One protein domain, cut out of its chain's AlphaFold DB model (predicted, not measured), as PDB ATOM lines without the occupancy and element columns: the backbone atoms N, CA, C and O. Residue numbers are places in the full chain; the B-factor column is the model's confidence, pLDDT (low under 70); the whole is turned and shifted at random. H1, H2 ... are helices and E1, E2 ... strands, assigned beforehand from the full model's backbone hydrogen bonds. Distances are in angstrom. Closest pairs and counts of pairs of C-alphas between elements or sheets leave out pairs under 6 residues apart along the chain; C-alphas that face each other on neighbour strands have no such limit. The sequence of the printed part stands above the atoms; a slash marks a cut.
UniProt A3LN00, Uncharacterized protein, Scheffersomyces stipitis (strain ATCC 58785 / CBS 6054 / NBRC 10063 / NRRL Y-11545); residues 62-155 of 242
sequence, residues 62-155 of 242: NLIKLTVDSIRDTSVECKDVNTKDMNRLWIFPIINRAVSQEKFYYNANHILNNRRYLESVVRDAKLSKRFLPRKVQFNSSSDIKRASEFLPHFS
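Overview. This is residues 62 to 155 of the 242 residues of an uncharacterized protein of Scheffersomyces stipitis (strain ATCC 58785 / CBS 6054 / NBRC 10063 / NRRL Y-11545) (UniProt A3LN00). A small, strongly twisted sheet of three strands, E2, E1 and E3, has a string of four short helices, H1 to H4, running in an arc past it, each helix only grazing the sheet. After H4 the last residues, 147 to 155, fold back past E2 towards H1, and the long loop of residues 71 to 88 joins E1 to E2. The printed part has 94 residues, with three named strands followed by four named helices along the chain; the sheet's order is E2, E1, E3, antiparallel throughout, and the class is mixed, helices and strands, with 47 residues in named elements. It is compact, with a radius of gyration of the C-alphas of 12.7 A, and rounded, spanning 30 by 29 by 27 A.

Arrangement. E1, residues 63 to 70, is the inner strand. E2, residues 89 to 94, is an edge strand and forms a hairpin with E1, antiparallel at 146 degrees; N 92 and O 67 are within hydrogen-bond range at 2.8 A. E3, residues 106 to 112, is the other edge strand, antiparallel to E1 at 145 degrees, with N 64 and O 111 at 2.8 A. H1, residues 115 to 123, is only just on the sheet, with 5 pairs of C-alphas within 10 A, and only grazes it with residues 117 to 121. H2, residues 125 to 131, only grazes the sheet with residues 128 to 131; its closest C-alphas to E3 are those of Phe 131 and Asn 109, 5.2 A apart. H1 and H2 only just touch, with 3 pairs of C-alphas within 8 A, and only at the corner by their link; they run opposite ways at a steep tilt of 64 degrees, and their closest C-alphas, of Val 121 and Ser 128, are 5.4 A apart. H3, residues 134 to 138, only grazes the sheet with residues 134 to 136. H4, residues 142 to 146, only grazes it with residues 143 to 146; its closest C-alphas to E2 are those of Arg 146 and Leu 89, at 6.3 A. H3 and H4 are close but not clearly touching, with the closest C-alphas, of Val 136 and Ile 144, 5.9 A apart. H1 is apart from H3 and H4, and H2 is apart from H4. In H1, H3 and H4 every O i to N i+4 pair is within hydrogen-bond range; in H2 0 of 3 are, with 2 of 4 O i to N i+3 pairs within range.

Along the chain. E1, residues 63 to 70, begins at C-alpha 63 (129.381, 139.460, 147.326) and is 21.8 A long. E2, 89 to 94, is 14.8 A and E3, 106 to 112, is 19.2 A. H1, 115 to 123, begins at C-alpha 115 (122.813, 149.216, 149.236) and is 12.3 A long; H2, 125 to 131, is 10.7 A. H3, 134 to 138, and H4, 142 to 146, are 6.4 A and 6.5 A; H4 ends at C-alpha 146 (110.118, 136.609, 131.983).

Size, cuts and confidence. The two C-alphas farthest apart, of Asn 62 and Lys 84, are 34.5 A apart. The printed part has no cut. The links E1 to E2, 18 residues, and E2 to E3, 11 residues, are long. The mean pLDDT of the printed part is 72.9; residues 72 to 87, 96 to 107 and 135 to 148 are under 70.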
ATOM      1  N   ASN A  62     132.281 139.828 150.266       76.62
ATOM      2  CA  ASN A  62     131.669 141.112 149.917       76.62
ATOM      3  C   ASN A  62     130.589 140.974 148.838       76.62
ATOM      4  O   ASN A  62     130.069 141.980 148.347       76.62
ATOM      5  N   LEU A  63     130.285 139.749 148.418       83.25
ATOM      6  CA  LEU A  63     129.381 139.460 147.326       83.25
ATOM      7  C   LEU A  63     128.167 138.674 147.817       83.25
ATOM      8  O   LEU A  63     128.280 137.649 148.480       83.25
ATOM      9  N   ILE A  64     126.990 139.119 147.396       88.38
ATOM     10  CA  ILE A  64     125.746 138.371 147.517       88.38
ATOM     11  C   ILE A  64     125.646 137.460 146.294       88.38
ATOM     12  O   ILE A  64     125.696 137.922 145.147       88.38
ATOM     13  N   LYS A  65     125.501 136.154 146.527       87.62
ATOM     14  CA  LYS A  65     125.201 135.192 145.463       87.62
ATOM     15  C   LYS A  65     123.770 135.411 144.983       87.62
ATOM     16  O   LYS A  65     122.858 135.507 145.802       87.62
ATOM     17  N   LEU A  66     123.568 135.461 143.669       87.38
ATOM     18  CA  LEU A  66     122.237 135.560 143.082       87.38
ATOM     19  C   LEU A  66     121.784 134.222 142.503       87.38
ATOM     20  O   LEU A  66     122.580 133.388 142.065       87.38
ATOM     21  N   THR A  67     120.473 134.056 142.443       83.81
ATOM     22  CA  THR A  67     119.809 132.936 141.782       83.81
ATOM     23  C   THR A  67     118.581 133.415 141.028       83.81
ATOM     24  O   THR A  67     118.154 134.556 141.201       83.81
ATOM     25  N   VAL A  68     118.028 132.553 140.184       79.50
ATOM     26  CA  VAL A  68     116.716 132.756 139.575       79.50
ATOM     27  C   VAL A  68     115.736 131.767 140.182       79.50
ATOM     28  O   VAL A  68     115.972 130.556 140.136       79.50
ATOM     29  N   ASP A  69     114.651 132.299 140.739       77.75
ATOM     30  CA  ASP A  69     113.622 131.525 141.431       77.75
ATOM     31  C   ASP A  69     112.222 132.115 141.202       77.75
ATOM     32  O   ASP A  69     112.099 133.243 140.716       77.75
ATOM     33  N   SER A  70     111.172 131.362 141.530       74.69
ATOM     34  CA  SER A  70     109.800 131.884 141.577       74.69
ATOM     35  C   SER A  70     109.466 132.365 142.992       74.69
ATOM     36  O   SER A  70     109.922 131.772 143.966       74.69
ATOM     37  N   ILE A  71     108.658 133.423 143.143       72.38
ATOM     38  CA  ILE A  71     108.310 133.947 144.482       72.38
ATOM     39  C   ILE A  71     107.592 132.894 145.319       72.38
ATOM     40  O   ILE A  71     107.862 132.789 146.513       72.38
ATOM     41  N   ARG A  72     106.738 132.082 144.689       65.06
ATOM     42  CA  ARG A  72     106.012 130.992 145.348       65.06
ATOM     43  C   ARG A  72     106.941 129.971 146.013       65.06
ATOM     44  O   ARG A  72     106.582 129.409 147.042       65.06
ATOM     45  N   ASP A  73     108.119 129.763 145.433       59.88
ATOM     46  CA  ASP A  73     109.122 128.812 145.919       59.88
ATOM     47  C   ASP A  73     110.091 129.458 146.935       59.88
ATOM     48  O   ASP A  73     110.967 128.793 147.501       59.88
ATOM     49  N   THR A  74     109.932 130.758 147.215       62.62
ATOM     50  CA  THR A  74     110.712 131.494 148.217       62.62
ATOM     51  C   THR A  74     109.895 131.818 149.465       62.62
ATOM     52  O   THR A  74     108.700 132.071 149.406       62.62
ATOM     53  N   SER A  75     110.553 131.878 150.623       60.00
ATOM     54  CA  SER A  75     109.940 132.316 151.886       60.00
ATOM     55  C   SER A  75     109.898 133.847 152.035       60.00
ATOM     56  O   SER A  75     109.920 134.348 153.157       60.00
ATOM     57  N   VAL A  76     109.952 134.598 150.930       64.44
ATOM     58  CA  VAL A  76     110.038 136.066 150.939       64.44
ATOM     59  C   VAL A  76     108.668 136.651 150.624       64.44
ATOM     60  O   VAL A  76     108.163 136.506 149.512       64.44
ATOM     61  N   GLU A  77     108.084 137.367 151.582       63.31
ATOM     62  CA  GLU A  77     106.876 138.154 151.339       63.31
ATOM     63  C   GLU A  77     107.221 139.407 150.522       63.31
ATOM     64  O   GLU A  77     107.853 140.339 151.018       63.31
ATOM     65  N   CYS A  78     106.804 139.440 149.254       63.78
ATOM     66  CA  CYS A  78     106.904 140.627 148.404       63.78
ATOM     67  C   CYS A  78     105.526 141.290 148.299       63.78
ATOM     68  O   CYS A  78     104.671 140.822 147.549       63.78
ATOM     69  N   LYS A  79     105.310 142.375 149.052       63.28
ATOM     70  CA  LYS A  79     104.008 143.070 149.141       63.28
ATOM     71  C   LYS A  79     103.538 143.673 147.810       63.28
ATOM     72  O   LYS A  79     102.339 143.799 147.599       63.28
ATOM     73  N   ASP A  80     104.470 143.976 146.909       64.69
ATOM     74  CA  ASP A  80     104.197 144.655 145.633       64.69
ATOM     75  C   ASP A  80     104.107 143.706 144.430       64.69
ATOM     76  O   ASP A  80     104.048 144.145 143.281       64.69
ATOM     77  N   VAL A  81     104.105 142.392 144.668       65.81
ATOM     78  CA  VAL A  81     103.965 141.396 143.603       65.81
ATOM     79  C   VAL A  81     102.521 140.918 143.576       65.81
ATOM     80  O   VAL A  81     102.021 140.320 144.527       65.81
ATOM     81  N   ASN A  82     101.848 141.167 142.454       66.88
ATOM     82  CA  ASN A  82     100.484 140.708 142.235       66.88
ATOM     83  C   ASN A  82     100.427 139.169 142.263       66.88
ATOM     84  O   ASN A  82     101.345 138.497 141.793       66.88
ATOM     85  N   THR A  83      99.328 138.581 142.741       64.44
ATOM     86  CA  THR A  83      99.133 137.117 142.770       64.44
ATOM     87  C   THR A  83      99.293 136.474 141.390       64.44
ATOM     88  O   THR A  83      99.737 135.332 141.283       64.44
ATOM     89  N   LYS A  84      99.007 137.224 140.320       65.56
ATOM     90  CA  LYS A  84      99.219 136.798 138.926       65.56
ATOM     91  C   LYS A  84     100.698 136.653 138.534       65.56
ATOM     92  O   LYS A  84     101.000 135.879 137.631       65.56
ATOM     93  N   ASP A  85     101.604 137.331 139.234       69.06
ATOM     94  CA  ASP A  85     103.048 137.340 138.973       69.06
ATOM     95  C   ASP A  85     103.837 136.417 139.919       69.06
ATOM     96  O   ASP A  85     105.063 136.343 139.844       69.06
ATOM     97  N   MET A  86     103.160 135.656 140.786       65.62
ATOM     98  CA  MET A  86     103.821 134.739 141.728       65.62
ATOM     99  C   MET A  86     104.578 133.591 141.049       65.62
ATOM    100  O   MET A  86     105.586 133.127 141.577       65.62
ATOM    101  N   ASN A  87     104.115 133.161 139.870       67.94
ATOM    102  CA  ASN A  87     104.788 132.148 139.048       67.94
ATOM    103  C   ASN A  87     105.865 132.755 138.129       67.94
ATOM    104  O   ASN A  87     106.510 132.029 137.371       67.94
ATOM    105  N   ARG A  88     106.042 134.086 138.141       73.62
ATOM    106  CA  ARG A  88     107.109 134.741 137.387       73.62
ATOM    107  C   ARG A  88     108.450 134.414 138.042       73.62
ATOM    108  O   ARG A  88     108.556 134.313 139.262       73.62
ATOM    109  N   LEU A  89     109.467 134.239 137.205       77.12
ATOM    110  CA  LEU A  89     110.843 134.049 137.643       77.12
ATOM    111  C   LEU A  89     111.483 135.412 137.935       77.12
ATOM    112  O   LEU A  89     111.301 136.356 137.167       77.12
ATOM    113  N   TRP A  90     112.263 135.499 139.006       81.94
ATOM    114  CA  TRP A  90     112.939 136.724 139.430       81.94
ATOM    115  C   TRP A  90     114.384 136.443 139.818       81.94
ATOM    116  O   TRP A  90     114.732 135.321 140.186       81.94
ATOM    117  N   ILE A  91     115.227 137.474 139.770       85.06
ATOM    118  CA  ILE A  91     116.562 137.421 140.366       85.06
ATOM    119  C   ILE A  91     116.436 137.622 141.881       85.06
ATOM    120  O   ILE A  91     115.955 138.660 142.342       85.06
ATOM    121  N   PHE A  92     116.931 136.649 142.639       84.50
ATOM    122  CA  PHE A  92     116.876 136.586 144.098       84.50
ATOM    123  C   PHE A  92     118.270 136.576 144.733       84.50
ATOM    124  O   PHE A  92     119.182 135.954 144.181       84.50
ATOM    125  N   PRO A  93     118.443 137.188 145.919       88.00
ATOM    126  CA  PRO A  93     119.654 137.033 146.711       88.00
ATOM    127  C   PRO A  93     119.609 135.726 147.519       88.00
ATOM    128  O   PRO A  93     118.585 135.364 148.097       88.00
ATOM    129  N   ILE A  94     120.737 135.025 147.603       84.69
ATOM    130  CA  ILE A  94     120.916 133.883 148.503       84.69
ATOM    131  C   ILE A  94     121.672 134.373 149.738       84.69
ATOM    132  O   ILE A  94     122.868 134.649 149.666       84.69
ATOM    133  N   ILE A  95     120.973 134.454 150.873       82.69
ATOM    134  CA  ILE A  95     121.531 134.803 152.187       82.69
ATOM    135  C   ILE A  95     121.115 133.703 153.170       82.69
ATOM    136  O   ILE A  95     119.929 133.559 153.462       82.69
ATOM    137  N   ASN A  96     122.079 132.897 153.635       64.38
ATOM    138  CA  ASN A  96     121.890 131.774 154.572       64.38
ATOM    139  C   ASN A  96     120.729 130.811 154.238       64.38
ATOM    140  O   ASN A  96     120.008 130.346 155.122       64.38
ATOM    141  N   ARG A  97     120.548 130.472 152.954       57.16
ATOM    142  CA  ARG A  97     119.637 129.389 152.539       57.16
ATOM    143  C   ARG A  97     120.340 128.044 152.770       57.16
ATOM    144  O   ARG A  97     121.474 127.870 152.332       57.16
ATOM    145  N   ALA A  98     119.689 127.105 153.459       44.88
ATOM    146  CA  ALA A  98     120.233 125.762 153.660       44.88
ATOM    147  C   ALA A  98     120.468 125.075 152.302       44.88
ATOM    148  O   ALA A  98     119.594 125.094 151.434       44.88
ATOM    149  N   VAL A  99     121.636 124.441 152.146       40.88
ATOM    150  CA  VAL A  99     122.083 123.708 150.940       40.88
ATOM    151  C   VAL A  99     121.046 122.667 150.475       40.88
ATOM    152  O   VAL A  99     120.948 122.349 149.297       40.88
ATOM    153  N   SER A 100     120.178 122.189 151.371       39.78
ATOM    154  CA  SER A 100     119.118 121.222 151.060       39.78
ATOM    155  C   SER A 100     117.940 121.769 150.231       39.78
ATOM    156  O   SER A 100     117.063 120.990 149.860       39.78
ATOM    157  N   GLN A 101     117.900 123.070 149.915       45.31
ATOM    158  CA  GLN A 101     116.900 123.691 149.025       45.31
ATOM    159  C   GLN A 101     117.446 124.001 147.616       45.31
ATOM    160  O   GLN A 101     116.908 124.854 146.916       45.31
ATOM    161  N   GLU A 102     118.502 123.315 147.172       46.25
ATOM    162  CA  GLU A 102     119.208 123.540 145.894       46.25
ATOM    163  C   GLU A 102     118.418 123.244 144.595       46.25
ATOM    164  O   GLU A 102     119.005 123.044 143.532       46.25
ATOM    165  N   LYS A 103     117.081 123.274 144.609       52.09
ATOM    166  CA  LYS A 103     116.293 123.331 143.366       52.09
ATOM    167  C   LYS A 103     116.127 124.782 142.924       52.09
ATOM    168  O   LYS A 103     115.041 125.341 142.985       52.09
ATOM    169  N   PHE A 104     117.219 125.389 142.472       58.91
ATOM    170  CA  PHE A 104     117.148 126.658 141.751       58.91
ATOM    171  C   PHE A 104     116.837 126.405 140.279       58.91
ATOM    172  O   PHE A 104     117.341 125.442 139.697       58.91
ATOM    173  N   TYR A 105     116.090 127.312 139.646       59.62
ATOM    174  CA  TYR A 105     115.910 127.249 138.196       59.62
ATOM    175  C   TYR A 105     117.251 127.516 137.493       59.62
ATOM    176  O   TYR A 105     117.640 126.758 136.603       59.62
ATOM    177  N   TYR A 106     118.005 128.540 137.932       66.31
ATOM    178  CA  TYR A 106     119.340 128.854 137.400       66.31
ATOM    179  C   TYR A 106     120.259 129.543 138.424       66.31
ATOM    180  O   TYR A 106     119.852 130.491 139.090       66.31
ATOM    181  N   ASN A 107     121.542 129.161 138.454       66.88
ATOM    182  CA  ASN A 107     122.585 129.938 139.137       66.88
ATOM    183  C   ASN A 107     122.825 131.264 138.394       66.88
ATOM    184  O   ASN A 107     123.146 131.248 137.200       66.88
ATOM    185  N   ALA A 108     122.703 132.397 139.088       70.62
ATOM    186  CA  ALA A 108     122.996 133.721 138.542       70.62
ATOM    187  C   ALA A 108     124.379 134.223 139.003       70.62
ATOM    188  O   ALA A 108     125.134 133.507 139.665       70.62
ATOM    189  N   ASN A 109     124.750 135.435 138.580       83.50
ATOM    190  CA  ASN A 109     126.030 136.043 138.948       83.50
ATOM    191  C   ASN A 109     126.064 136.459 140.431       83.50
ATOM    192  O   ASN A 109     125.107 136.298 141.177       83.50
ATOM    193  N   HIS A 110     127.189 137.010 140.865       86.31
ATOM    194  CA  HIS A 110     127.305 137.652 142.169       86.31
ATOM    195  C   HIS A 110     127.072 139.158 142.040       86.31
ATOM    196  O   HIS A 110     127.296 139.731 140.969       86.31
ATOM    197  N   ILE A 111     126.668 139.807 143.130       88.81
ATOM    198  CA  ILE A 111     126.525 141.263 143.206       88.81
ATOM    199  C   ILE A 111     127.147 141.808 144.488       88.81
ATOM    200  O   ILE A 111     127.139 141.139 145.513       88.81
ATOM    201  N   LEU A 112     127.709 143.014 144.435       86.69
ATOM    202  CA  LEU A 112     128.345 143.638 145.595       86.69
ATOM    203  C   LEU A 112     127.327 143.896 146.714       86.69
ATOM    204  O   LEU A 112     126.266 144.473 146.466       86.69
ATOM    205  N   ASN A 113     127.686 143.514 147.942       88.25
ATOM    206  CA  ASN A 113     126.921 143.774 149.158       88.25
ATOM    207  C   ASN A 113     127.014 145.258 149.565       88.25
ATOM    208  O   ASN A 113     127.685 145.621 150.527       88.25
ATOM    209  N   ASN A 114     126.380 146.134 148.788       87.44
ATOM    210  CA  ASN A 114     126.264 147.555 149.096       87.44
ATOM    211  C   ASN A 114     124.918 148.092 148.615       87.44
ATOM    212  O   ASN A 114     124.605 148.020 147.424       87.44
ATOM    213  N   ARG A 115     124.157 148.708 149.523       88.88
ATOM    214  CA  ARG A 115     122.813 149.216 149.236       88.88
ATOM    215  C   ARG A 115     122.764 150.153 148.030       88.88
ATOM    216  O   ARG A 115     121.968 149.938 147.122       88.88
ATOM    217  N   ARG A 116     123.637 151.166 147.986       86.44
ATOM    218  CA  ARG A 116     123.651 152.164 146.899       86.44
ATOM    219  C   ARG A 116     123.995 151.529 145.554       86.44
ATOM    220  O   ARG A 116     123.418 151.894 144.532       86.44
ATOM    221  N   TYR A 117     124.925 150.574 145.550       85.81
ATOM    222  CA  TYR A 117     125.276 149.821 144.353       85.81
ATOM    223  C   TYR A 117     124.091 148.989 143.864       85.81
ATOM    224  O   TYR A 117     123.737 149.106 142.691       85.81
ATOM    225  N   LEU A 118     123.432 148.233 144.749       89.62
ATOM    226  CA  LEU A 118     122.229 147.469 144.401       89.62
ATOM    227  C   LEU A 118     121.145 148.369 143.807       89.62
ATOM    228  O   LEU A 118     120.654 148.097 142.715       89.62
ATOM    229  N   GLU A 119     120.821 149.474 144.478       89.56
ATOM    230  CA  GLU A 119     119.819 150.438 144.008       89.56
ATOM    231  C   GLU A 119     120.180 151.014 142.628       89.56
ATOM    232  O   GLU A 119     119.298 151.220 141.792       89.56
ATOM    233  N   SER A 120     121.472 151.241 142.357       88.69
ATOM    234  CA  SER A 120     121.939 151.706 141.046       88.69
ATOM    235  C   SER A 120     121.827 150.636 139.954       88.69
ATOM    236  O   SER A 120     121.392 150.944 138.846       88.69
ATOM    237  N   VAL A 121     122.161 149.378 140.268       88.56
ATOM    238  CA  VAL A 121     122.088 148.241 139.336       88.56
ATOM    239  C   VAL A 121     120.643 147.933 138.966       88.56
ATOM    240  O   VAL A 121     120.352 147.720 137.794       88.56
ATOM    241  N   VAL A 122     119.742 147.929 139.949       87.81
ATOM    242  CA  VAL A 122     118.319 147.627 139.745       87.81
ATOM    243  C   VAL A 122     117.639 148.705 138.897       87.81
ATOM    244  O   VAL A 122     116.795 148.389 138.064       87.81
ATOM    245  N   ARG A 123     118.032 149.975 139.064       87.44
ATOM    246  CA  ARG A 123     117.472 151.104 138.304       87.44
ATOM    247  C   ARG A 123     117.944 151.146 136.849       87.44
ATOM    248  O   ARG A 123     117.214 151.627 135.985       87.44
ATOM    249  N   ASP A 124     119.157 150.677 136.567       87.88
ATOM    250  CA  ASP A 124     119.721 150.666 135.217       87.88
ATOM    251  C   ASP A 124     119.416 149.340 134.503       87.88
ATOM    252  O   ASP A 124     120.081 148.322 134.701       87.88
ATOM    253  N   ALA A 125     118.446 149.377 133.586       82.81
ATOM    254  CA  ALA A 125     118.016 148.220 132.802       82.81
ATOM    255  C   ALA A 125     119.116 147.586 131.922       82.81
ATOM    256  O   ALA A 125     118.995 146.427 131.519       82.81
ATOM    257  N   LYS A 126     120.179 148.319 131.561       83.38
ATOM    258  CA  LYS A 126     121.319 147.751 130.817       83.38
ATOM    259  C   LYS A 126     122.291 147.060 131.765       83.38
ATOM    260  O   LYS A 126     122.856 146.025 131.407       83.38
ATOM    261  N   LEU A 127     122.503 147.631 132.949       83.25
ATOM    262  CA  LEU A 127     123.387 147.071 133.967       83.25
ATOM    263  C   LEU A 127     122.779 145.819 134.607       83.25
ATOM    264  O   LEU A 127     123.481 144.818 134.742       83.25
ATOM    265  N   SER A 128     121.479 145.833 134.907       84.25
ATOM    266  CA  SER A 128     120.753 144.706 135.505       84.25
ATOM    267  C   SER A 128     120.872 143.420 134.678       84.25
ATOM    268  O   SER A 128     121.149 142.351 135.222       84.25
ATOM    269  N   LYS A 129     120.801 143.530 133.344       81.50
ATOM    270  CA  LYS A 129     120.955 142.399 132.410       81.50
ATOM    271  C   LYS A 129     122.282 141.658 132.549       81.50
ATOM    272  O   LYS A 129     122.360 140.473 132.225       81.50
ATOM    273  N   ARG A 130     123.329 142.325 133.044       84.31
ATOM    274  CA  ARG A 130     124.644 141.703 133.243       84.31
ATOM    275  C   ARG A 130     124.662 140.703 134.401       84.31
ATOM    276  O   ARG A 130     125.535 139.843 134.452       84.31
ATOM    277  N   PHE A 131     123.692 140.783 135.307       85.12
ATOM    278  CA  PHE A 131     123.573 139.887 136.458       85.12
ATOM    279  C   PHE A 131     122.708 138.652 136.174       85.12
ATOM    280  O   PHE A 131     122.660 137.739 136.997       85.12
ATOM    281  N   LEU A 132     122.091 138.584 134.990       78.69
ATOM    282  CA  LEU A 132     121.321 137.426 134.545       78.69
ATOM    283  C   LEU A 132     122.214 136.189 134.346       78.69
ATOM    284  O   LEU A 132     123.372 136.328 133.932       78.69
ATOM    285  N   PRO A 133     121.689 134.970 134.566       75.44
ATOM    286  CA  PRO A 133     122.411 133.753 134.224       75.44
ATOM    287  C   PRO A 133     122.800 133.734 132.743       75.44
ATOM    288  O   PRO A 133     122.005 134.085 131.871       75.44
ATOM    289  N   ARG A 134     123.999 133.234 132.424       72.00
ATOM    290  CA  ARG A 134     124.477 133.159 131.029       72.00
ATOM    291  C   ARG A 134     123.525 132.382 130.117       72.00
ATOM    292  O   ARG A 134     123.300 132.789 128.985       72.00
ATOM    293  N   LYS A 135     122.914 131.300 130.620       66.38
ATOM    294  CA  LYS A 135     121.918 130.529 129.856       66.38
ATOM    295  C   LYS A 135     120.751 131.410 129.395       66.38
ATOM    296  O   LYS A 135     120.321 131.267 128.262       66.38
ATOM    297  N   VAL A 136     120.333 132.369 130.225       68.00
ATOM    298  CA  VAL A 136     119.260 133.330 129.934       68.00
ATOM    299  C   VAL A 136     119.679 134.392 128.919       68.00
ATOM    300  O   VAL A 136     118.886 134.781 128.063       68.00
ATOM    301  N   GLN A 137     120.940 134.827 128.973       65.69
ATOM    302  CA  GLN A 137     121.488 135.838 128.063       65.69
ATOM    303  C   GLN A 137     121.609 135.344 126.614       65.69
ATOM    304  O   GLN A 137     121.424 136.138 125.695       65.69
ATOM    305  N   PHE A 138     121.917 134.057 126.408       60.69
ATOM    306  CA  PHE A 138     122.254 133.519 125.083       60.69
ATOM    307  C   PHE A 138     121.188 132.600 124.473       60.69
ATOM    308  O   PHE A 138     121.155 132.477 123.256       60.69
ATOM    309  N   ASN A 139     120.291 132.007 125.270       55.94
ATOM    310  CA  ASN A 139     119.215 131.132 124.793       55.94
ATOM    311  C   ASN A 139     117.941 131.381 125.609       55.94
ATOM    312  O   ASN A 139     117.881 131.003 126.776       55.94
ATOM    313  N   SER A 140     116.893 131.983 125.035       51.84
ATOM    314  CA  SER A 140     115.641 132.147 125.786       51.84
ATOM    315  C   SER A 140     114.363 131.914 124.981       51.84
ATOM    316  O   SER A 140     114.008 132.676 124.082       51.84
ATOM    317  N   SER A 141     113.637 130.869 125.395       56.03
ATOM    318  CA  SER A 141     112.179 130.754 125.288       56.03
ATOM    319  C   SER A 141     111.485 131.872 126.095       56.03
ATOM    320  O   SER A 141     112.122 132.581 126.881       56.03
ATOM    321  N   SER A 142     110.174 132.060 125.913       57.81
ATOM    322  CA  SER A 142     109.387 133.135 126.551       57.81
ATOM    323  C   SER A 142     109.508 133.193 128.079       57.81
ATOM    324  O   SER A 142     109.517 134.287 128.640       57.81
ATOM    325  N   ASP A 143     109.657 132.053 128.752       54.97
ATOM    326  CA  ASP A 143     109.709 131.981 130.221       54.97
ATOM    327  C   ASP A 143     111.039 132.472 130.795       54.97
ATOM    328  O   ASP A 143     111.090 133.095 131.854       54.97
ATOM    329  N   ILE A 144     112.118 132.314 130.035       56.50
ATOM    330  CA  ILE A 144     113.437 132.822 130.392       56.50
ATOM    331  C   ILE A 144     113.512 134.348 130.194       56.50
ATOM    332  O   ILE A 144     114.152 135.044 130.979       56.50
ATOM    333  N   LYS A 145     112.797 134.899 129.203       56.28
ATOM    334  CA  LYS A 145     112.629 136.359 129.059       56.28
ATOM    335  C   LYS A 145     111.798 136.957 130.198       56.28
ATOM    336  O   LYS A 145     112.026 138.107 130.572       56.28
ATOM    337  N   ARG A 146     110.877 136.190 130.792       55.75
ATOM    338  CA  ARG A 146     110.118 136.609 131.983       55.75
ATOM    339  C   ARG A 146     110.979 136.659 133.253       55.75
ATOM    340  O   ARG A 146     110.657 137.468 134.116       55.75
ATOM    341  N   ALA A 147     112.089 135.908 133.303       57.25
ATOM    342  CA  ALA A 147     113.071 135.850 134.399       57.25
ATOM    343  C   ALA A 147     114.004 137.072 134.539       57.25
ATOM    344  O   ALA A 147     114.955 137.053 135.319       57.25
ATOM    345  N   SER A 148     113.795 138.114 133.734       62.00
ATOM    346  CA  SER A 148     114.818 139.129 133.445       62.00
ATOM    347  C   SER A 148     114.923 140.274 134.456       62.00
ATOM    348  O   SER A 148     115.638 141.242 134.193       62.00
ATOM    349  N   GLU A 149     114.200 140.210 135.569       78.94
ATOM    350  CA  GLU A 149     114.062 141.331 136.496       78.94
ATOM    351  C   GLU A 149     114.493 140.948 137.908       78.94
ATOM    352  O   GLU A 149     114.249 139.843 138.398       78.94
ATOM    353  N   PHE A 150     115.154 141.896 138.566       85.94
ATOM    354  CA  PHE A 150     115.293 141.866 140.013       85.94
ATOM    355  C   PHE A 150     113.914 141.979 140.648       85.94
ATOM    356  O   PHE A 150     113.025 142.628 140.096       85.94
ATOM    357  N   LEU A 151     113.757 141.379 141.825       85.06
ATOM    358  CA  LEU A 151     112.554 141.589 142.617       85.06
ATOM    359  C   LEU A 151     112.265 143.082 142.836       85.06
ATOM    360  O   LEU A 151     113.203 143.869 143.029       85.06
ATOM    361  N   PRO A 152     110.979 143.468 142.903       82.94
ATOM    362  CA  PRO A 152     110.594 144.764 143.439       82.94
ATOM    363  C   PRO A 152     111.236 144.988 144.811       82.94
ATOM    364  O   PRO A 152     111.333 144.068 145.621       82.94
ATOM    365  N   HIS A 153     111.716 146.209 145.057       86.56
ATOM    366  CA  HIS A 153     112.373 146.579 146.316       86.56
ATOM    367  C   HIS A 153     113.541 145.654 146.719       86.56
ATOM    368  O   HIS A 153     113.783 145.437 147.904       86.56
ATOM    369  N   PHE A 154     114.307 145.139 145.745       88.69
ATOM    370  CA  PHE A 154     115.413 144.192 145.962       88.69
ATOM    371  C   PHE A 154     116.375 144.571 147.104       88.69
ATOM    372  O   PHE A 154     116.804 143.709 147.868       88.69
ATOM    373  N   SER A 155     116.712 145.857 147.247       90.75
ATOM    374  CA  SER A 155     117.563 146.348 148.339       90.75
ATOM    375  C   SER A 155     116.925 146.152 149.722       90.75
ATOM    376  O   SER A 155     117.603 145.754 150.671       90.75
TER     377      SER A 155